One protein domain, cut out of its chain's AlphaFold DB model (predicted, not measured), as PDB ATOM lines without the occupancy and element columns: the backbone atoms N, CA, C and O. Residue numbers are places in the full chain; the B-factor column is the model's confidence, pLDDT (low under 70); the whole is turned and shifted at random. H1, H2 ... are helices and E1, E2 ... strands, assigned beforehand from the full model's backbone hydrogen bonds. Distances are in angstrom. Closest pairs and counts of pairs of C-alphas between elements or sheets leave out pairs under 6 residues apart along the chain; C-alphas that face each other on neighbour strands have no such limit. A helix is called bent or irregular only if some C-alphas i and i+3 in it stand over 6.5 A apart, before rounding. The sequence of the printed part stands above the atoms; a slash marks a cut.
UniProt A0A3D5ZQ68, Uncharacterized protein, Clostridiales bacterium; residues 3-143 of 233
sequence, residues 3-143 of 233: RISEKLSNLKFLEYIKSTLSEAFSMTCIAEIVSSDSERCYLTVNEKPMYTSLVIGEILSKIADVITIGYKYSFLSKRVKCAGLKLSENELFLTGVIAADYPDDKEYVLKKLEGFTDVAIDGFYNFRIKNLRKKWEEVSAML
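This is residues 3 to 143 of the 233 residues of an uncharacterized protein of Clostridiales bacterium (UniProt A0A3D5ZQ68). One long helix, H2, runs through the middle of an elongated domain, from a small sheet at one end to a group of helices at the other. H1 and the first part of H2 cover one face of the four-stranded sheet, while the arms of the bent helix H3, the short H4 and the end of H5 pack on later parts of H2. The printed part has 141 residues, with five named helices and four named strands in the order E1, H1, E2, E3, H2, H3, E4, H4, H5; the class is mixed, helices and strands. The sheet, in the order E2, E3, E1, E4, is mixed, with E1 and E4 parallel and its other neighbours antiparallel. The whole is compact, with a radius of gyration of the C-alphas of 16.3 A, and spans 53 by 30 by 27 A.

E1, residues 3 to 7, begins at C-alpha 3 (-51.935, -30.132, -35.256). H1, residues 8 to 25, is 23.4 A long and irregular, C-alphas 9 and 12 being 8.2 A apart. E2 is residues 29 to 35, 19.5 A, and E3 residues 40 to 47, 22.5 A. H2, residues 49 to 76, is 39.5 A long and irregular, C-alphas 50 and 53 being 8.0 A apart. H3, residues 87 to 113, was assigned as one helix by its hydrogen bonds but is bent, with C-alphas 100 and 103 7.6 A apart; its arms are H3a, residues 87 to 100, and H3b, residues 103 to 113. E4 is residues 118 to 120, H4 residues 121 to 127, and H5, residues 130 to 142, ends at C-alpha 142 (-15.536, -19.960, -38.651).

H2 is the hub. It touches H1, Lys 62 to Ile 17 (closest C-alphas 5.7 A), at a steep tilt of 40 degrees, opposite ways. Its residues 60 to 68 touch H3b, with the C-alphas of Ala 64 and Lys 106 closest at 5.7 A. Its residues 68 to 76 touch H3a, with the C-alphas of Ile 69 and Ile 98 closest at 6.5 A. Its residues 63 to 71 touch H4, with the C-alphas of Ile 67 and Tyr 125 closest at 6.6 A. H2 and H5 only just touch, with 3 pairs of C-alphas within 8 A, the closest being those of Leu 76 and Ser 140, 6.9 A. H1 and H2 lie on the same face of the sheet, two layers, at heights of 8.8 A and 9.8 A; H4 only grazes the sheet. E1, H1 and E2 form a split strand-helix-strand unit, with E3 between the strands and a right-handed crossover. E2 and E3 form a hairpin, with N 32 and O 44 2.9 A apart; N 4 of E1 and O 43 of E3 are 2.9 A apart, and N 5 of E1 and O 119 of E4 2.8 A, within hydrogen-bond range. Every O i to N i+4 pair is within range in H3a, H3b, H4 and H5, against 9 of 14 in H1 and 20 of 24 in H2.

The C-alphas of Pro 49 and Gly 84, the two farthest apart, are 54.7 A apart. The printed part has no cut and no long link; H2 to H3 is short, with 10 residues between. Mean pLDDT of the printed part is 91.2, and residues 36 to 37 are under 70.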
ATOM      1  N   ARG A   3     -52.153 -31.150 -36.288       91.00
ATOM      2  CA  ARG A   3     -51.935 -30.132 -35.256       91.00
ATOM      3  C   ARG A   3     -50.463 -29.764 -35.144       91.00
ATOM      4  O   ARG A   3     -49.594 -30.583 -34.851       91.00
ATOM      5  N   ILE A   4     -50.196 -28.478 -35.305       94.75
ATOM      6  CA  ILE A   4     -48.869 -27.895 -35.129       94.75
ATOM      7  C   ILE A   4     -48.919 -27.011 -33.892       94.75
ATOM      8  O   ILE A   4     -49.899 -26.298 -33.684       94.75
ATOM      9  N   SER A   5     -47.887 -27.055 -33.058       95.38
ATOM     10  CA  SER A   5     -47.795 -26.217 -31.866       95.38
ATOM     11  C   SER A   5     -46.461 -25.494 -31.779       95.38
ATOM     12  O   SER A   5     -45.428 -25.995 -32.225       95.38
ATOM     13  N   GLU A   6     -46.498 -24.313 -31.180       96.38
ATOM     14  CA  GLU A   6     -45.351 -23.436 -30.987       96.38
ATOM     15  C   GLU A   6     -45.592 -22.573 -29.735       96.38
ATOM     16  O   GLU A   6     -46.703 -22.507 -29.204       96.38
ATOM     17  N   LYS A   7     -44.539 -21.941 -29.222       95.12
ATOM     18  CA  LYS A   7     -44.632 -20.938 -28.166       95.12
ATOM     19  C   LYS A   7     -45.356 -19.699 -28.679       95.12
ATOM     20  O   LYS A   7     -45.094 -19.232 -29.784       95.12
ATOM     21  N   LEU A   8     -46.174 -19.087 -27.830       93.00
ATOM     22  CA  LEU A   8     -46.905 -17.864 -28.156       93.00
ATOM     23  C   LEU A   8     -45.965 -16.715 -28.557       93.00
ATOM     24  O   LEU A   8     -46.272 -15.963 -29.475       93.00
ATOM     25  N   SER A   9     -44.775 -16.631 -27.949       92.31
ATOM     26  CA  SER A   9     -43.740 -15.650 -28.320       92.31
ATOM     27  C   SER A   9     -43.244 -15.781 -29.768       92.31
ATOM     28  O   SER A   9     -42.614 -14.865 -30.286       92.31
ATOM     29  N   ASN A  10     -43.507 -16.922 -30.407       93.75
ATOM     30  CA  ASN A  10     -43.136 -17.256 -31.776       93.75
ATOM     31  C   ASN A  10     -44.378 -17.417 -32.680       93.75
ATOM     32  O   ASN A  10     -44.292 -18.075 -33.715       93.75
ATOM     33  N   LEU A  11     -45.523 -16.816 -32.319       93.00
ATOM     34  CA  LEU A  11     -46.779 -16.880 -33.084       93.00
ATOM     35  C   LEU A  11     -46.587 -16.621 -34.587       93.00
ATOM     36  O   LEU A  11     -47.173 -17.332 -35.404       93.00
ATOM     37  N   LYS A  12     -45.692 -15.690 -34.939       92.31
ATOM     38  CA  LYS A  12     -45.326 -15.367 -36.325       92.31
ATOM     39  C   LYS A  12     -44.951 -16.582 -37.184       92.31
ATOM     40  O   LYS A  12     -45.170 -16.573 -38.387       92.31
ATOM     41  N   PHE A  13     -44.411 -17.649 -36.591       95.50
ATOM     42  CA  PHE A  13     -44.084 -18.875 -37.323       95.50
ATOM     43  C   PHE A  13     -45.334 -19.637 -37.763       95.50
ATOM     44  O   PHE A  13     -45.371 -20.161 -38.873       95.50
ATOM     45  N   LEU A  14     -46.378 -19.672 -36.931       94.81
ATOM     46  CA  LEU A  14     -47.658 -20.263 -37.324       94.81
ATOM     47  C   LEU A  14     -48.404 -19.366 -38.314       94.81
ATOM     48  O   LEU A  14     -49.044 -19.881 -39.230       94.81
ATOM     49  N   GLU A  15     -48.296 -18.043 -38.163       93.12
ATOM     50  CA  GLU A  15     -48.842 -17.077 -39.123       93.12
ATOM     51  C   GLU A  15     -48.199 -17.237 -40.502       93.12
ATOM     52  O   GLU A  15     -48.929 -17.318 -41.485       93.12
ATOM     53  N   TYR A  16     -46.873 -17.397 -40.562       94.00
ATOM     54  CA  TYR A  16     -46.134 -17.710 -41.787       94.00
ATOM     55  C   TYR A  16     -46.625 -19.005 -42.450       94.00
ATOM     56  O   TYR A  16     -46.929 -19.022 -43.644       94.00
ATOM     57  N   ILE A  17     -46.743 -20.101 -41.688       93.88
ATOM     58  CA  ILE A  17     -47.232 -21.379 -42.234       93.88
ATOM     59  C   ILE A  17     -48.656 -21.200 -42.781       93.88
ATOM     60  O   ILE A  17     -48.965 -21.654 -43.879       93.88
ATOM     61  N   LYS A  18     -49.533 -20.507 -42.047       92.19
ATOM     62  CA  LYS A  18     -50.915 -20.276 -42.479       92.19
ATOM     63  C   LYS A  18     -50.998 -19.381 -43.723       92.19
ATOM     64  O   LYS A  18     -51.780 -19.689 -44.622       92.19
ATOM     65  N   SER A  19     -50.245 -18.281 -43.779       89.56
ATOM     66  CA  SER A  19     -50.306 -17.314 -44.884       89.56
ATOM     67  C   SER A  19     -49.797 -17.923 -46.188       89.56
ATOM     68  O   SER A  19     -50.480 -17.842 -47.209       89.56
ATOM     69  N   THR A  20     -48.654 -18.609 -46.142       87.94
ATOM     70  CA  THR A  20     -48.015 -19.225 -47.315       87.94
ATOM     71  C   THR A  20     -48.804 -20.390 -47.899       87.94
ATOM     72  O   THR A  20     -48.688 -20.677 -49.089       87.94
ATOM     73  N   LEU A  21     -49.624 -21.054 -47.084       85.12
ATOM     74  CA  LEU A  21     -50.472 -22.157 -47.529       85.12
ATOM     75  C   LEU A  21     -51.881 -21.706 -47.914       85.12
ATOM     76  O   LEU A  21     -52.608 -22.486 -48.516       85.12
ATOM     77  N   SER A  22     -52.271 -20.462 -47.617       83.00
ATOM     78  CA  SER A  22     -53.649 -19.975 -47.781       83.00
ATOM     79  C   SER A  22     -54.215 -20.165 -49.193       83.00
ATOM     80  O   SER A  22     -55.357 -20.603 -49.335       83.00
ATOM     81  N   GLU A  23     -53.415 -19.914 -50.231       76.81
ATOM     82  CA  GLU A  23     -53.824 -20.094 -51.626       76.81
ATOM     83  C   GLU A  23     -54.057 -21.577 -51.951       76.81
ATOM     84  O   GLU A  23     -55.152 -21.953 -52.375       76.81
ATOM     85  N   ALA A  24     -53.076 -22.432 -51.643       72.12
ATOM     86  CA  ALA A  24     -53.155 -23.881 -51.849       72.12
ATOM     87  C   ALA A  24     -54.269 -24.543 -51.012       72.12
ATOM     88  O   ALA A  24     -54.826 -25.581 -51.386       72.12
ATOM     89  N   PHE A  25     -54.586 -23.952 -49.861       77.69
ATOM     90  CA  PHE A  25     -55.510 -24.497 -48.872       77.69
ATOM     91  C   PHE A  25     -56.944 -24.016 -49.053       77.69
ATOM     92  O   PHE A  25     -57.859 -24.717 -48.624       77.69
ATOM     93  N   SER A  26     -57.156 -22.906 -49.765       74.25
ATOM     94  CA  SER A  26     -58.473 -22.298 -50.002       74.25
ATOM     95  C   SER A  26     -59.548 -23.283 -50.496       74.25
ATOM     96  O   SER A  26     -60.724 -23.129 -50.167       74.25
ATOM     97  N   MET A  27     -59.157 -24.331 -51.234       70.88
ATOM     98  CA  MET A  27     -60.064 -25.360 -51.763       70.88
ATOM     99  C   MET A  27     -59.966 -26.727 -51.054       70.88
ATOM    100  O   MET A  27     -60.849 -27.586 -51.225       70.88
ATOM    101  N   THR A  28     -58.908 -26.954 -50.269       74.31
ATOM    102  CA  THR A  28     -58.512 -28.287 -49.777       74.31
ATOM    103  C   THR A  28     -58.638 -28.459 -48.260       74.31
ATOM    104  O   THR A  28     -58.892 -29.585 -47.817       74.31
ATOM    105  N   CYS A  29     -58.545 -27.387 -47.464       78.19
ATOM    106  CA  CYS A  29     -58.650 -27.467 -46.005       78.19
ATOM    107  C   CYS A  29     -59.033 -26.139 -45.327       78.19
ATOM    108  O   CYS A  29     -58.925 -25.063 -45.907       78.19
ATOM    109  N   ILE A  30     -59.434 -26.225 -44.059       80.31
ATOM    110  CA  ILE A  30     -59.637 -25.068 -43.176       80.31
ATOM    111  C   ILE A  30     -58.487 -25.039 -42.166       80.31
ATOM    112  O   ILE A  30     -58.260 -26.027 -41.467       80.31
ATOM    113  N   ALA A  31     -57.763 -23.919 -42.108       84.25
ATOM    114  CA  ALA A  31     -56.616 -23.726 -41.226       84.25
ATOM    115  C   ALA A  31     -56.882 -22.596 -40.218       84.25
ATOM    116  O   ALA A  31     -57.091 -21.435 -40.590       84.25
ATOM    117  N   GLU A  32     -56.837 -22.926 -38.933       87.31
ATOM    118  CA  GLU A  32     -57.164 -22.010 -37.841       87.31
ATOM    119  C   GLU A  32     -56.033 -21.950 -36.825       87.31
ATOM    120  O   GLU A  32     -55.499 -22.978 -36.406       87.31
ATOM    121  N   ILE A  33     -55.677 -20.727 -36.427       84.62
ATOM    122  CA  ILE A  33     -54.744 -20.512 -35.327       84.62
ATOM    123  C   ILE A  33     -55.574 -20.279 -34.076       84.62
ATOM    124  O   ILE A  33     -56.409 -19.377 -34.044       84.62
ATOM    125  N   VAL A  34     -55.317 -21.086 -33.055       81.06
ATOM    126  CA  VAL A  34     -55.953 -20.977 -31.747       81.06
ATOM    127  C   VAL A  34     -54.851 -20.837 -30.704       81.06
ATOM    128  O   VAL A  34     -53.949 -21.674 -30.616       81.06
ATOM    129  N   SER A  35     -54.909 -19.781 -29.899       74.50
ATOM    130  CA  SER A  35     -54.151 -19.693 -28.652       74.50
ATOM    131  C   SER A  35     -54.936 -20.425 -27.563       74.50
ATOM    132  O   SER A  35     -56.091 -20.090 -27.306       74.50
ATOM    133  N   SER A  36     -54.350 -21.461 -26.952       62.19
ATOM    134  CA  SER A  36     -55.027 -22.176 -25.854       62.19
ATOM    135  C   SER A  36     -54.719 -21.586 -24.482       62.19
ATOM    136  O   SER A  36     -55.522 -21.750 -23.570       62.19
ATOM    137  N   ASP A  37     -53.562 -20.937 -24.326       66.75
ATOM    138  CA  ASP A  37     -53.047 -20.419 -23.056       66.75
ATOM    139  C   ASP A  37     -52.049 -19.258 -23.281       66.75
ATOM    140  O   ASP A  37     -51.802 -18.837 -24.414       66.75
ATOM    141  N   SER A  38     -51.496 -18.704 -22.194       73.38
ATOM    142  CA  SER A  38     -50.532 -17.593 -22.234       73.38
ATOM    143  C   SER A  38     -49.146 -17.969 -22.782       73.38
ATOM    144  O   SER A  38     -48.297 -17.086 -22.899       73.38
ATOM    145  N   GLU A  39     -48.881 -19.241 -23.101       88.75
ATOM    146  CA  GLU A  39     -47.543 -19.725 -23.464       88.75
ATOM    147  C   GLU A  39     -47.467 -20.438 -24.818       88.75
ATOM    148  O   GLU A  39     -46.389 -20.456 -25.418       88.75
ATOM    149  N   ARG A  40     -48.564 -21.011 -25.326       93.75
ATOM    150  CA  ARG A  40     -48.606 -21.822 -26.549       93.75
ATOM    151  C   ARG A  40     -49.717 -21.400 -27.504       93.75
ATOM    152  O   ARG A  40     -50.849 -21.088 -27.129       93.75
ATOM    153  N   CYS A  41     -49.390 -21.489 -28.783       94.38
ATOM    154  CA  CYS A  41     -50.316 -21.349 -29.892       94.38
ATOM    155  C   CYS A  41     -50.321 -22.624 -30.742       94.38
ATOM    156  O   CYS A  41     -49.362 -23.404 -30.752       94.38
ATOM    157  N   TYR A  42     -51.437 -22.847 -31.431       93.69
ATOM    158  CA  TYR A  42     -51.661 -24.030 -32.247       93.69
ATOM    159  C   TYR A  42     -52.190 -23.623 -33.609       93.69
ATOM    160  O   TYR A  42     -53.071 -22.773 -33.694       93.69
ATOM    161  N   LEU A  43     -51.685 -24.269 -34.654       93.31
ATOM    162  CA  LEU A  43     -52.293 -24.266 -35.976       93.31
ATOM    163  C   LEU A  43     -52.968 -25.624 -36.158       93.31
ATOM    164  O   LEU A  43     -52.297 -26.659 -36.171       93.31
ATOM    165  N   THR A  44     -54.290 -25.607 -36.272       91.44
ATOM    166  CA  THR A  44     -55.087 -26.792 -36.587       91.44
ATOM    167  C   THR A  44     -55.473 -26.728 -38.053       91.44
ATOM    168  O   THR A  44     -56.031 -25.727 -38.508       91.44
ATOM    169  N   VAL A  45     -55.185 -27.798 -38.788       89.75
ATOM    170  CA  VAL A  45     -55.557 -27.932 -40.197       89.75
ATOM    171  C   VAL A  45     -56.535 -29.092 -40.338       89.75
ATOM    172  O   VAL A  45     -56.241 -30.224 -39.947       89.75
ATOM    173  N   ASN A  46     -57.715 -28.777 -40.870       87.62
ATOM    174  CA  ASN A  46     -58.781 -29.725 -41.170       87.62
ATOM    175  C   ASN A  46     -58.851 -29.943 -42.680       87.62
ATOM    176  O   ASN A  46     -59.414 -29.134 -43.419       87.62
ATOM    177  N   GLU A  47     -58.246 -31.033 -43.126       84.81
ATOM    178  CA  GLU A  47     -58.088 -31.415 -44.520       84.81
ATOM    179  C   GLU A  47     -59.139 -32.427 -44.991       84.81
ATOM    180  O   GLU A  47     -59.609 -33.270 -44.224       84.81
ATOM    181  N   LYS A  48     -59.497 -32.380 -46.280       84.75
ATOM    182  CA  LYS A  48     -60.275 -33.465 -46.898       84.75
ATOM    183  C   LYS A  48     -59.373 -34.705 -47.060       84.75
ATOM    184  O   LYS A  48     -58.264 -34.546 -47.574       84.75
ATOM    185  N   PRO A  49     -59.847 -35.933 -46.757       85.00
ATOM    186  CA  PRO A  49     -59.016 -37.148 -46.776       85.00
ATOM    187  C   PRO A  49     -58.243 -37.404 -48.080       85.00
ATOM    188  O   PRO A  49     -57.135 -37.928 -48.058       85.00
ATOM    189  N   MET A  50     -58.800 -37.004 -49.230       86.50
ATOM    190  CA  MET A  50     -58.161 -37.178 -50.543       86.50
ATOM    191  C   MET A  50     -56.870 -36.354 -50.715       86.50
ATOM    192  O   MET A  50     -56.046 -36.692 -51.560       86.50
ATOM    193  N   TYR A  51     -56.674 -35.294 -49.922       87.19
ATOM    194  CA  TYR A  51     -55.516 -34.398 -50.020       87.19
ATOM    195  C   TYR A  51     -54.535 -34.534 -48.850       87.19
ATOM    196  O   TYR A  51     -53.559 -33.788 -48.802       87.19
ATOM    197  N   THR A  52     -54.753 -35.473 -47.920       87.25
ATOM    198  CA  THR A  52     -53.975 -35.573 -46.675       87.25
ATOM    199  C   THR A  52     -52.465 -35.617 -46.916       87.25
ATOM    200  O   THR A  52     -51.742 -34.824 -46.322       87.25
ATOM    201  N   SER A  53     -51.972 -36.463 -47.826       88.00
ATOM    202  CA  SER A  53     -50.528 -36.555 -48.100       88.00
ATOM    203  C   SER A  53     -49.936 -35.260 -48.668       88.00
ATOM    204  O   SER A  53     -48.833 -34.881 -48.285       88.00
ATOM    205  N   LEU A  54     -50.671 -34.562 -49.541       88.69
ATOM    206  CA  LEU A  54     -50.231 -33.294 -50.133       88.69
ATOM    207  C   LEU A  54     -50.187 -32.186 -49.077       88.69
ATOM    208  O   LEU A  54     -49.192 -31.474 -48.967       88.69
ATOM    209  N   VAL A  55     -51.242 -32.080 -48.264       89.25
ATOM    210  CA  VAL A  55     -51.345 -31.091 -47.181       89.25
ATOM    211  C   VAL A  55     -50.245 -31.304 -46.142       89.25
ATOM    212  O   VAL A  55     -49.596 -30.339 -45.742       89.25
ATOM    213  N   ILE A  56     -49.986 -32.555 -45.742       90.12
ATOM    214  CA  ILE A  56     -48.884 -32.885 -44.829       90.12
ATOM    215  C   ILE A  56     -47.545 -32.475 -45.447       90.12
ATOM    216  O   ILE A  56     -46.765 -31.804 -44.780       90.12
ATOM    217  N   GLY A  57     -47.288 -32.820 -46.713       91.62
ATOM    218  CA  GLY A  57     -46.037 -32.468 -47.391       91.62
ATOM    219  C   GLY A  57     -45.759 -30.961 -47.393       91.62
ATOM    220  O   GLY A  57     -44.673 -30.533 -46.998       91.62
ATOM    221  N   GLU A  58     -46.755 -30.149 -47.754       91.50
ATOM    222  CA  GLU A  58     -46.628 -28.688 -47.736       91.50
ATOM    223  C   GLU A  58     -46.419 -28.142 -46.313       91.50
ATOM    224  O   GLU A  58     -45.540 -27.307 -46.097       91.50
ATOM    225  N   ILE A  59     -47.155 -28.652 -45.318       92.88
ATOM    226  CA  ILE A  59     -46.983 -28.257 -43.912       92.88
ATOM    227  C   ILE A  59     -45.572 -28.578 -43.414       92.88
ATOM    228  O   ILE A  59     -44.918 -27.709 -42.836       92.88
ATOM    229  N   LEU A  60     -45.082 -29.801 -43.639       95.25
ATOM    230  CA  LEU A  60     -43.744 -30.207 -43.208       95.25
ATOM    231  C   LEU A  60     -42.662 -29.367 -43.900       95.25
ATOM    232  O   LEU A  60     -41.696 -28.970 -43.250       95.25
ATOM    233  N   SER A  61     -42.858 -29.020 -45.176       95.31
ATOM    234  CA  SER A  61     -41.987 -28.089 -45.905       95.31
ATOM    235  C   SER A  61     -41.935 -26.707 -45.252       95.31
ATOM    236  O   SER A  61     -40.846 -26.160 -45.079       95.31
ATOM    237  N   LYS A  62     -43.074 -26.163 -44.805       95.88
ATOM    238  CA  LYS A  62     -43.111 -24.861 -44.114       95.88
ATOM    239  C   LYS A  62     -42.581 -24.914 -42.680       95.88
ATOM    240  O   LYS A  62     -41.959 -23.958 -42.227       95.88
ATOM    241  N   ILE A  63     -42.762 -26.030 -41.973       97.31
ATOM    242  CA  ILE A  63     -42.102 -26.255 -40.677       97.31
ATOM    243  C   ILE A  63     -40.582 -26.292 -40.860       97.31
ATOM    244  O   ILE A  63     -39.853 -25.730 -40.039       97.31
ATOM    245  N   ALA A  64     -40.097 -26.923 -41.934       98.12
ATOM    246  CA  ALA A  64     -38.678 -26.918 -42.253       98.12
ATOM    247  C   ALA A  64     -38.166 -25.484 -42.466       98.12
ATOM    248  O   ALA A  64     -37.185 -25.126 -41.824       98.12
ATOM    249  N   ASP A  65     -38.891 -24.641 -43.216       97.94
ATOM    250  CA  ASP A  65     -38.558 -23.214 -43.397       97.94
ATOM    251  C   ASP A  65     -38.438 -22.476 -42.054       97.94
ATOM    252  O   ASP A  65     -37.441 -21.802 -41.783       97.94
ATOM    253  N   VAL A  66     -39.417 -22.656 -41.161       98.12
ATOM    254  CA  VAL A  66     -39.400 -22.064 -39.813       98.12
ATOM    255  C   VAL A  66     -38.144 -22.469 -39.036       98.12
ATOM    256  O   VAL A  66     -37.532 -21.637 -38.360       98.12
ATOM    257  N   ILE A  67     -37.739 -23.736 -39.122       98.25
ATOM    258  CA  ILE A  67     -36.559 -24.242 -38.420       98.25
ATOM    259  C   ILE A  67     -35.271 -23.680 -39.033       98.25
ATOM    260  O   ILE A  67     -34.416 -23.165 -38.307       98.25
ATOM    261  N   THR A  68     -35.117 -23.788 -40.349       98.44
ATOM    262  CA  THR A  68     -33.853 -23.507 -41.044       98.44
ATOM    263  C   THR A  68     -33.624 -22.028 -41.304       98.44
ATOM    264  O   THR A  68     -32.482 -21.629 -41.507       98.44
ATOM    265  N   ILE A  69     -34.674 -21.208 -41.240       97.88
ATOM    266  CA  ILE A  69     -34.593 -19.756 -41.402       97.88
ATOM    267  C   ILE A  69     -34.915 -19.066 -40.078       97.88
ATOM    268  O   ILE A  69     -34.037 -18.442 -39.489       97.88
ATOM    269  N   GLY A  70     -36.133 -19.211 -39.549       97.19
ATOM    270  CA  GLY A  70     -36.585 -18.458 -38.368       97.19
ATOM    271  C   GLY A  70     -35.809 -18.785 -37.084       97.19
ATOM    272  O   GLY A  70     -35.268 -17.899 -36.405       97.19
ATOM    273  N   TYR A  71     -35.709 -20.071 -36.747       97.69
ATOM    274  CA  TYR A  71     -34.932 -20.521 -35.590       97.69
ATOM    275  C   TYR A  71     -33.425 -20.359 -35.804       97.69
ATOM    276  O   TYR A  71     -32.730 -19.939 -34.873       97.69
ATOM    277  N   LYS A  72     -32.917 -20.637 -37.013       97.62
ATOM    278  CA  LYS A  72     -31.502 -20.419 -37.356       97.62
ATOM    279  C   LYS A  72     -31.103 -18.951 -37.220       97.62
ATOM    280  O   LYS A  72     -30.100 -18.657 -36.577       97.62
ATOM    281  N   TYR A  73     -31.927 -18.024 -37.701       96.25
ATOM    282  CA  TYR A  73     -31.737 -16.586 -37.513       96.25
ATOM    283  C   TYR A  73     -31.699 -16.203 -36.033       96.25
ATOM    284  O   TYR A  73     -30.769 -15.538 -35.576       96.25
ATOM    285  N   SER A  74     -32.649 -16.699 -35.238       94.62
ATOM    286  CA  SER A  74     -32.684 -16.459 -33.785       94.62
ATOM    287  C   SER A  74     -31.454 -17.027 -33.053       94.62
ATOM    288  O   SER A  74     -31.062 -16.532 -31.991       94.62
ATOM    289  N   PHE A  75     -30.854 -18.085 -33.600       95.69
ATOM    290  CA  PHE A  75     -29.642 -18.714 -33.088       95.69
ATOM    291  C   PHE A  75     -28.374 -17.938 -33.480       95.69
ATOM    292  O   PHE A  75     -27.529 -17.675 -32.618       95.69
ATOM    293  N   LEU A  76     -28.252 -17.558 -34.751       95.31
ATOM    294  CA  LEU A  76     -27.063 -16.924 -35.319       95.31
ATOM    295  C   LEU A  76     -26.984 -15.419 -35.041       95.31
ATOM    296  O   LEU A  76     -25.894 -14.938 -34.770       95.31
ATOM    297  N   SER A  77     -28.097 -14.683 -34.986       92.94
ATOM    298  CA  SER A  77     -28.112 -13.234 -34.672       92.94
ATOM    299  C   SER A  77     -27.463 -12.878 -33.326       92.94
ATOM    300  O   SER A  77     -26.998 -11.760 -33.109       92.94
ATOM    301  N   LYS A  78     -27.383 -13.845 -32.406       90.75
ATOM    302  CA  LYS A  78     -26.711 -13.703 -31.103       90.75
ATOM    303  C   LYS A  78     -25.201 -13.963 -31.158       90.75
ATOM    304  O   LYS A  78     -24.518 -13.703 -30.173       90.75
ATOM    305  N   ARG A  79     -24.703 -14.528 -32.260       90.12
ATOM    306  CA  ARG A  79     -23.334 -15.051 -32.427       90.12
ATOM    307  C   ARG A  79     -22.571 -14.365 -33.554       90.12
ATOM    308  O   ARG A  79     -21.365 -14.194 -33.445       90.12
ATOM    309  N   VAL A  80     -23.271 -13.973 -34.611       85.62
ATOM    310  CA  VAL A  80     -22.692 -13.384 -35.813       85.62
ATOM    311  C   VAL A  80     -22.751 -11.871 -35.693       85.62
ATOM    312  O   VAL A  80     -23.824 -11.274 -35.757       85.62
ATOM    313  N   LYS A  81     -21.585 -11.262 -35.477       80.81
ATOM    314  CA  LYS A  81     -21.363  -9.821 -35.590       80.81
ATOM    315  C   LYS A  81     -19.978  -9.608 -36.174       80.81
ATOM    316  O   LYS A  81     -18.990  -9.942 -35.519       80.81
ATOM    317  N   CYS A  82     -19.921  -9.054 -37.374       85.00
ATOM    318  CA  CYS A  82     -18.666  -8.705 -38.015       85.00
ATOM    319  C   CYS A  82     -18.384  -7.220 -37.779       85.00
ATOM    320  O   CYS A  82     -19.259  -6.368 -37.968       85.00
ATOM    321  N   ALA A  83     -17.166  -6.911 -37.337       87.56
ATOM    322  CA  ALA A  83     -16.656  -5.547 -37.390       87.56
ATOM    323  C   ALA A  83     -16.487  -5.122 -38.861       87.56
ATOM    324  O   ALA A  83     -16.270  -5.984 -39.706       87.56
ATOM    325  N   GLY A  84     -16.580  -3.824 -39.157       89.00
ATOM    326  CA  GLY A  84     -16.495  -3.285 -40.528       89.00
ATOM    327  C   GLY A  84     -17.864  -3.008 -41.156       89.00
ATOM    328  O   GLY A  84     -18.089  -1.935 -41.708       89.00
ATOM    329  N   LEU A  85     -18.843  -3.891 -40.939       91.88
ATOM    330  CA  LEU A  85     -20.215  -3.700 -41.421       91.88
ATOM    331  C   LEU A  85     -21.066  -2.798 -40.512       91.88
ATOM    332  O   LEU A  85     -21.058  -2.908 -39.278       91.88
ATOM    333  N   LYS A  86     -21.932  -1.985 -41.125       91.69
ATOM    334  CA  LYS A  86     -23.052  -1.323 -40.438       91.69
ATOM    335  C   LYS A  86     -24.084  -2.353 -39.972       91.69
ATOM    336  O   LYS A  86     -24.076  -3.511 -40.382       91.69
ATOM    337  N   LEU A  87     -25.025  -1.928 -39.124       89.69
ATOM    338  CA  LEU A  87     -26.083  -2.811 -38.613       89.69
ATOM    339  C   LEU A  87     -26.923  -3.435 -39.737       89.69
ATOM    340  O   LEU A  87     -27.154  -4.637 -39.723       89.69
ATOM    341  N   SER A  88     -27.330  -2.641 -40.730       89.31
ATOM    342  CA  SER A  88     -28.091  -3.134 -41.884       89.31
ATOM    343  C   SER A  88     -27.290  -4.118 -42.739       89.31
ATOM    344  O   SER A  88     -27.833  -5.105 -43.207       89.31
ATOM    345  N   GLU A  89     -25.989  -3.887 -42.917       92.06
ATOM    346  CA  GLU A  89     -25.115  -4.770 -43.697       92.06
ATOM    347  C   GLU A  89     -24.852  -6.089 -42.953       92.06
ATOM    348  O   GLU A  89     -24.893  -7.152 -43.564       92.06
ATOM    349  N   ASN A  90     -24.680  -6.047 -41.624       92.19
ATOM    350  CA  ASN A  90     -24.605  -7.248 -40.783       92.19
ATOM    351  C   ASN A  90     -25.877  -8.107 -40.898       92.19
ATOM    352  O   ASN A  90     -25.796  -9.334 -40.944       92.19
ATOM    353  N   GLU A  91     -27.050  -7.476 -40.976       92.56
ATOM    354  CA  GLU A  91     -28.326  -8.165 -41.187       92.56
ATOM    355  C   GLU A  91     -28.400  -8.859 -42.556       92.56
ATOM    356  O   GLU A  91     -28.867  -9.998 -42.652       92.56
ATOM    357  N   LEU A  92     -27.911  -8.209 -43.619       93.50
ATOM    358  CA  LEU A  92     -27.827  -8.819 -44.951       93.50
ATOM    359  C   LEU A  92     -26.804  -9.959 -44.981       93.50
ATOM    360  O   LEU A  92     -27.101 -11.024 -45.521       93.50
ATOM    361  N   PHE A  93     -25.641  -9.777 -44.352       94.38
ATOM    362  CA  PHE A  93     -24.625 -10.819 -44.222       94.38
ATOM    363  C   PHE A  93     -25.186 -12.062 -43.526       94.38
ATOM    364  O   PHE A  93     -25.104 -13.166 -44.062       94.38
ATOM    365  N   LEU A  94     -25.845 -11.880 -42.376       94.81
ATOM    366  CA  LEU A  94     -26.506 -12.966 -41.658       94.81
ATOM    367  C   LEU A  94     -27.573 -13.658 -42.519       94.81
ATOM    368  O   LEU A  94     -27.668 -14.885 -42.515       94.81
ATOM    369  N   THR A  95     -28.353 -12.885 -43.277       95.81
ATOM    370  CA  THR A  95     -29.347 -13.429 -44.215       95.81
ATOM    371  C   THR A  95     -28.678 -14.290 -45.289       95.81
ATOM    372  O   THR A  95     -29.159 -15.385 -45.576       95.81
ATOM    373  N   GLY A  96     -27.538 -13.852 -45.827       95.38
ATOM    374  CA  GLY A  96     -26.769 -14.611 -46.812       95.38
ATOM    375  C   GLY A  96     -26.157 -15.894 -46.250       95.38
ATOM    376  O   GLY A  96     -26.252 -16.935 -46.888       95.38
ATOM    377  N   VAL A  97     -25.622 -15.869 -45.024       95.50
ATOM    378  CA  VAL A  97     -25.134 -17.084 -44.338       95.50
ATOM    379  C   VAL A  97     -26.258 -18.113 -44.170       95.50
ATOM    380  O   VAL A  97     -26.046 -19.310 -44.356       95.50
ATOM    381  N   ILE A  98     -27.473 -17.665 -43.838       97.12
ATOM    382  CA  ILE A  98     -28.643 -18.551 -43.760       97.12
ATOM    383  C   ILE A  98     -29.001 -19.098 -45.145       97.12
ATOM    384  O   ILE A  98     -29.234 -20.299 -45.263       97.12
ATOM    385  N   ALA A  99     -29.025 -18.242 -46.170       96.88
ATOM    386  CA  ALA A  99     -29.370 -18.616 -47.539       96.88
ATOM    387  C   ALA A  99     -28.410 -19.661 -48.133       96.88
ATOM    388  O   ALA A  99     -28.871 -20.608 -48.767       96.88
ATOM    389  N   ALA A 100     -27.104 -19.526 -47.882       95.62
ATOM    390  CA  ALA A 100     -26.077 -20.437 -48.389       95.62
ATOM    391  C   ALA A 100     -26.295 -21.891 -47.936       95.62
ATOM    392  O   ALA A 100     -26.199 -22.818 -48.731       95.62
ATOM    393  N   ASP A 101     -26.642 -22.089 -46.664       95.94
ATOM    394  CA  ASP A 101     -26.873 -23.414 -46.074       95.94
ATOM    395  C   ASP A 101     -28.320 -23.921 -46.246       95.94
ATOM    396  O   ASP A 101     -28.620 -25.072 -45.922       95.94
ATOM    397  N   TYR A 102     -29.252 -23.054 -46.656       96.88
ATOM    398  CA  TYR A 102     -30.689 -23.324 -46.577       96.88
ATOM    399  C   TYR A 102     -31.131 -24.602 -47.312       96.88
ATOM    400  O   TYR A 102     -31.889 -25.360 -46.701       96.88
ATOM    401  N   PRO A 103     -30.686 -24.900 -48.553       95.38
ATOM    402  CA  PRO A 103     -31.083 -26.127 -49.247       95.38
ATOM    403  C   PRO A 103     -30.729 -27.401 -48.464       95.38
ATOM    404  O   PRO A 103     -31.612 -28.219 -48.193       95.38
ATOM    405  N   ASP A 104     -29.475 -27.519 -48.021       97.25
ATOM    406  CA  ASP A 104     -28.968 -28.684 -47.287       97.25
ATOM    407  C   ASP A 104     -29.629 -28.825 -45.912       97.25
ATOM    408  O   ASP A 104     -30.038 -29.915 -45.494       97.25
ATOM    409  N   ASP A 105     -29.756 -27.709 -45.191       98.38
ATOM    410  CA  ASP A 105     -30.388 -27.687 -43.878       98.38
ATOM    411  C   ASP A 105     -31.872 -28.069 -43.987       98.38
ATOM    412  O   ASP A 105     -32.381 -28.827 -43.151       98.38
ATOM    413  N   LYS A 106     -32.573 -27.580 -45.021       98.25
ATOM    414  CA  LYS A 106     -33.988 -27.888 -45.256       98.25
ATOM    415  C   LYS A 106     -34.180 -29.354 -45.604       98.25
ATOM    416  O   LYS A 106     -35.066 -29.988 -45.029       98.25
ATOM    417  N   GLU A 107     -33.342 -29.914 -46.472       98.00
ATOM    418  CA  GLU A 107     -33.375 -31.341 -46.794       98.00
ATOM    419  C   GLU A 107     -33.137 -32.200 -45.539       98.00
ATOM    420  O   GLU A 107     -33.879 -33.153 -45.277       98.00
ATOM    421  N   TYR A 108     -32.149 -31.836 -44.715       98.19
ATOM    422  CA  TYR A 108     -31.879 -32.524 -43.453       98.19
ATOM    423  C   TYR A 108     -33.096 -32.498 -42.514       98.19
ATOM    424  O   TYR A 108     -33.446 -33.521 -41.915       98.19
ATOM    425  N   VAL A 109     -33.743 -31.338 -42.365       98.19
ATOM    426  CA  VAL A 109     -34.912 -31.181 -41.489       98.19
ATOM    427  C   VAL A 109     -36.118 -31.950 -42.028       98.19
ATOM    428  O   VAL A 109     -36.771 -32.641 -41.247       98.19
ATOM    429  N   LEU A 110     -36.372 -31.907 -43.338       97.56
ATOM    430  CA  LEU A 110     -37.449 -32.660 -43.986       97.56
ATOM    431  C   LEU A 110     -37.326 -34.165 -43.732       97.56
ATOM    432  O   LEU A 110     -38.277 -34.773 -43.245       97.56
ATOM    433  N   LYS A 111     -36.134 -34.741 -43.926       96.44
ATOM    434  CA  LYS A 111     -35.868 -36.162 -43.623       96.44
ATOM    435  C   LYS A 111     -36.147 -36.518 -42.160       96.44
ATOM    436  O   LYS A 111     -36.527 -37.640 -41.843       96.44
ATOM    437  N   LYS A 112     -35.943 -35.578 -41.232       96.12
ATOM    438  CA  LYS A 112     -36.231 -35.775 -39.800       96.12
ATOM    439  C   LYS A 112     -37.711 -35.591 -39.449       96.12
ATOM    440  O   LYS A 112     -38.113 -36.052 -38.382       96.12
ATOM    441  N   LEU A 113     -38.477 -34.903 -40.294       95.25
ATOM    442  CA  LEU A 113     -39.916 -34.666 -40.149       95.25
ATOM    443  C   LEU A 113     -40.774 -35.765 -40.792       95.25
ATOM    444  O   LEU A 113     -41.982 -35.792 -40.562       95.25
ATOM    445  N   GLU A 114     -40.186 -36.674 -41.572       89.94
ATOM    446  CA  GLU A 114     -40.917 -37.784 -42.185       89.94
ATOM    447  C   GLU A 114     -41.723 -38.586 -41.152       89.94
ATOM    448  O   GLU A 114     -41.234 -38.955 -40.082       89.94
ATOM    449  N   GLY A 115     -42.990 -38.847 -41.482       84.06
ATOM    450  CA  GLY A 115     -43.911 -39.608 -40.637       84.06
ATOM    451  C   GLY A 115     -44.538 -38.829 -39.475       84.06
ATOM    452  O   GLY A 115     -45.357 -39.401 -38.757       84.06
ATOM    453  N   PHE A 116     -44.212 -37.547 -39.281       83.06
ATOM    454  CA  PHE A 116     -44.865 -36.725 -38.260       83.06
ATOM    455  C   PHE A 116     -46.175 -36.116 -38.771       83.06
ATOM    456  O   PHE A 116     -46.208 -35.441 -39.798       83.06
ATOM    457  N   THR A 117     -47.248 -36.306 -38.004       76.06
ATOM    458  CA  THR A 117     -48.562 -35.677 -38.233       76.06
ATOM    459  C   THR A 117     -48.908 -34.627 -37.181       76.06
ATOM    460  O   THR A 117     -49.732 -33.759 -37.440       76.06
ATOM    461  N   ASP A 118     -48.244 -34.672 -36.023       87.19
ATOM    462  CA  ASP A 118     -48.363 -33.688 -34.949       87.19
ATOM    463  C   ASP A 118     -46.970 -33.191 -34.562       87.19
ATOM    464  O   ASP A 118     -46.100 -33.973 -34.162       87.19
ATOM    465  N   VAL A 119     -46.739 -31.885 -34.699       93.06
ATOM    466  CA  VAL A 119     -45.402 -31.300 -34.537       93.06
ATOM    467  C   VAL A 119     -45.437 -30.138 -33.555       93.06
ATOM    468  O   VAL A 119     -46.096 -29.127 -33.776       93.06
ATOM    469  N   ALA A 120     -44.666 -30.253 -32.475       95.44
ATOM    470  CA  ALA A 120     -44.247 -29.105 -31.677       95.44
ATOM    471  C   ALA A 120     -42.944 -28.557 -32.270       95.44
ATOM    472  O   ALA A 120     -41.899 -29.192 -32.112       95.44
ATOM    473  N   ILE A 121     -43.001 -27.426 -32.979       97.56
ATOM    474  CA  ILE A 121     -41.852 -26.894 -33.734       97.56
ATOM    475  C   ILE A 121     -40.694 -26.577 -32.776       97.56
ATOM    476  O   ILE A 121     -39.561 -27.008 -33.003       97.56
ATOM    477  N   ASP A 122     -40.984 -25.925 -31.650       96.81
ATOM    478  CA  ASP A 122     -40.018 -25.628 -30.592       96.81
ATOM    479  C   ASP A 122     -39.390 -26.892 -29.991       96.81
ATOM    480  O   ASP A 122     -38.174 -26.963 -29.776       96.81
ATOM    481  N   GLY A 123     -40.201 -27.918 -29.737       95.94
ATOM    482  CA  GLY A 123     -39.724 -29.217 -29.270       95.94
ATOM    483  C   GLY A 123     -38.812 -29.888 -30.300       95.94
ATOM    484  O   GLY A 123     -37.720 -30.358 -29.970       95.94
ATOM    485  N   PHE A 124     -39.212 -29.879 -31.568       96.88
ATOM    486  CA  PHE A 124     -38.427 -30.446 -32.655       96.88
ATOM    487  C   PHE A 124     -37.070 -29.742 -32.783       96.88
ATOM    488  O   PHE A 124     -36.024 -30.403 -32.775       96.88
ATOM    489  N   TYR A 125     -37.074 -28.408 -32.773       97.38
ATOM    490  CA  TYR A 125     -35.871 -27.580 -32.762       97.38
ATOM    491  C   TYR A 125     -34.930 -27.928 -31.593       97.38
ATOM    492  O   TYR A 125     -33.719 -28.096 -31.760       97.38
ATOM    493  N   ASN A 126     -35.474 -28.079 -30.384       95.88
ATOM    494  CA  ASN A 126     -34.660 -28.289 -29.189       95.88
ATOM    495  C   ASN A 126     -34.112 -29.712 -29.043       95.88
ATOM    496  O   ASN A 126     -33.016 -29.892 -28.494       95.88
ATOM    497  N   PHE A 127     -34.842 -30.713 -29.536       95.00
ATOM    498  CA  PHE A 127     -34.539 -32.114 -29.254       95.00
ATOM    499  C   PHE A 127     -34.119 -32.934 -30.477       95.00
ATOM    500  O   PHE A 127     -33.303 -33.843 -30.314       95.00
ATOM    501  N   ARG A 128     -34.628 -32.637 -31.681       94.94
ATOM    502  CA  ARG A 128     -34.449 -33.490 -32.874       94.94
ATOM    503  C   ARG A 128     -33.351 -33.028 -33.826       94.94
ATOM    504  O   ARG A 128     -32.775 -33.861 -34.520       94.94
ATOM    505  N   ILE A 129     -32.985 -31.748 -33.802       96.06
ATOM    506  CA  ILE A 129     -31.973 -31.181 -34.711       96.06
ATOM    507  C   ILE A 129     -30.669 -30.776 -34.007       96.06
ATOM    508  O   ILE A 129     -29.953 -29.889 -34.463       96.06
ATOM    509  N   LYS A 130     -30.325 -31.419 -32.884       95.25
ATOM    510  CA  LYS A 130     -29.119 -31.077 -32.102       95.25
ATOM    511  C   LYS A 130     -27.836 -31.070 -32.945       95.25
ATOM    512  O   LYS A 130     -27.052 -30.138 -32.818       95.25
ATOM    513  N   ASN A 131     -27.664 -32.062 -33.822       95.81
ATOM    514  CA  ASN A 131     -26.499 -32.153 -34.707       95.81
ATOM    515  C   ASN A 131     -26.438 -30.983 -35.697       95.81
ATOM    516  O   ASN A 131     -25.371 -30.419 -35.905       95.81
ATOM    517  N   LEU A 132     -27.588 -30.575 -36.243       97.50
ATOM    518  CA  LEU A 132     -27.674 -29.429 -37.145       97.50
ATOM    519  C   LEU A 132     -27.289 -28.127 -36.430       97.50
ATOM    520  O   LEU A 132     -26.488 -27.354 -36.934       97.50
ATOM    521  N   ARG A 133     -27.773 -27.925 -35.197       96.81
ATOM    522  CA  ARG A 133     -27.384 -26.754 -34.392       96.81
ATOM    523  C   ARG A 133     -25.895 -26.733 -34.051       96.81
ATOM    524  O   ARG A 133     -25.323 -25.654 -33.978       96.81
ATOM    525  N   LYS A 134     -25.272 -27.901 -33.862       96.88
ATOM    526  CA  LYS A 134     -23.818 -27.997 -33.682       96.88
ATOM    527  C   LYS A 134     -23.079 -27.544 -34.947       96.88
ATOM    528  O   LYS A 134     -22.167 -26.737 -34.838       96.88
ATOM    529  N   LYS A 135     -23.533 -27.965 -36.135       96.81
ATOM    530  CA  LYS A 135     -23.010 -27.456 -37.416       96.81
ATOM    531  C   LYS A 135     -23.157 -25.932 -37.507       96.81
ATOM    532  O   LYS A 135     -22.213 -25.252 -37.880       96.81
ATOM    533  N   TRP A 136     -24.298 -25.369 -37.106       97.06
ATOM    534  CA  TRP A 136     -24.485 -23.909 -37.098       97.06
ATOM    535  C   TRP A 136     -23.548 -23.184 -36.130       97.06
ATOM    536  O   TRP A 136     -23.109 -22.072 -36.416       97.06
ATOM    537  N   GLU A 137     -23.246 -23.789 -34.981       96.00
ATOM    538  CA  GLU A 137     -22.256 -23.263 -34.041       96.00
ATOM    539  C   GLU A 137     -20.854 -23.256 -34.660       96.00
ATOM    540  O   GLU A 137     -20.187 -22.222 -34.631       96.00
ATOM    541  N   GLU A 138     -20.456 -24.363 -35.289       95.94
ATOM    542  CA  GLU A 138     -19.191 -24.487 -36.022       95.94
ATOM    543  C   GLU A 138     -19.092 -23.435 -37.138       95.94
ATOM    544  O   GLU A 138     -18.105 -22.705 -37.190       95.94
ATOM    545  N   VAL A 139     -20.139 -23.276 -37.958       93.56
ATOM    546  CA  VAL A 139     -20.214 -22.225 -38.988       93.56
ATOM    547  C   VAL A 139     -20.015 -20.849 -38.362       93.56
ATOM    548  O   VAL A 139     -19.135 -20.111 -38.794       93.56
ATOM    549  N   SER A 140     -20.758 -20.518 -37.301       93.75
ATOM    550  CA  SER A 140     -20.650 -19.207 -36.649       93.75
ATOM    551  C   SER A 140     -19.257 -18.919 -36.076       93.75
ATOM    552  O   SER A 140     -18.848 -17.763 -36.037       93.75
ATOM    553  N   ALA A 141     -18.521 -19.956 -35.666       92.75
ATOM    554  CA  ALA A 141     -17.161 -19.834 -35.149       92.75
ATOM    555  C   ALA A 141     -16.107 -19.655 -36.255       92.75
ATOM    556  O   ALA A 141     -15.031 -19.121 -35.984       92.75
ATOM    557  N   MET A 142     -16.407 -20.099 -37.479       91.94
ATOM    558  CA  MET A 142     -15.536 -19.960 -38.651       91.94
ATOM    559  C   MET A 142     -15.742 -18.641 -39.402       91.94
ATOM    560  O   MET A 142     -14.912 -18.294 -40.241       91.94
ATOM    561  N   LEU A 143     -16.821 -17.903 -39.117       91.12
ATOM    562  CA  LEU A 143     -17.064 -16.617 -39.762       91.12
ATOM    563  C   LEU A 143     -15.957 -15.605 -39.417       91.12
ATOM    564  O   LEU A 143     -15.467 -15.564 -38.281       91.12
TER     565      LEU A 143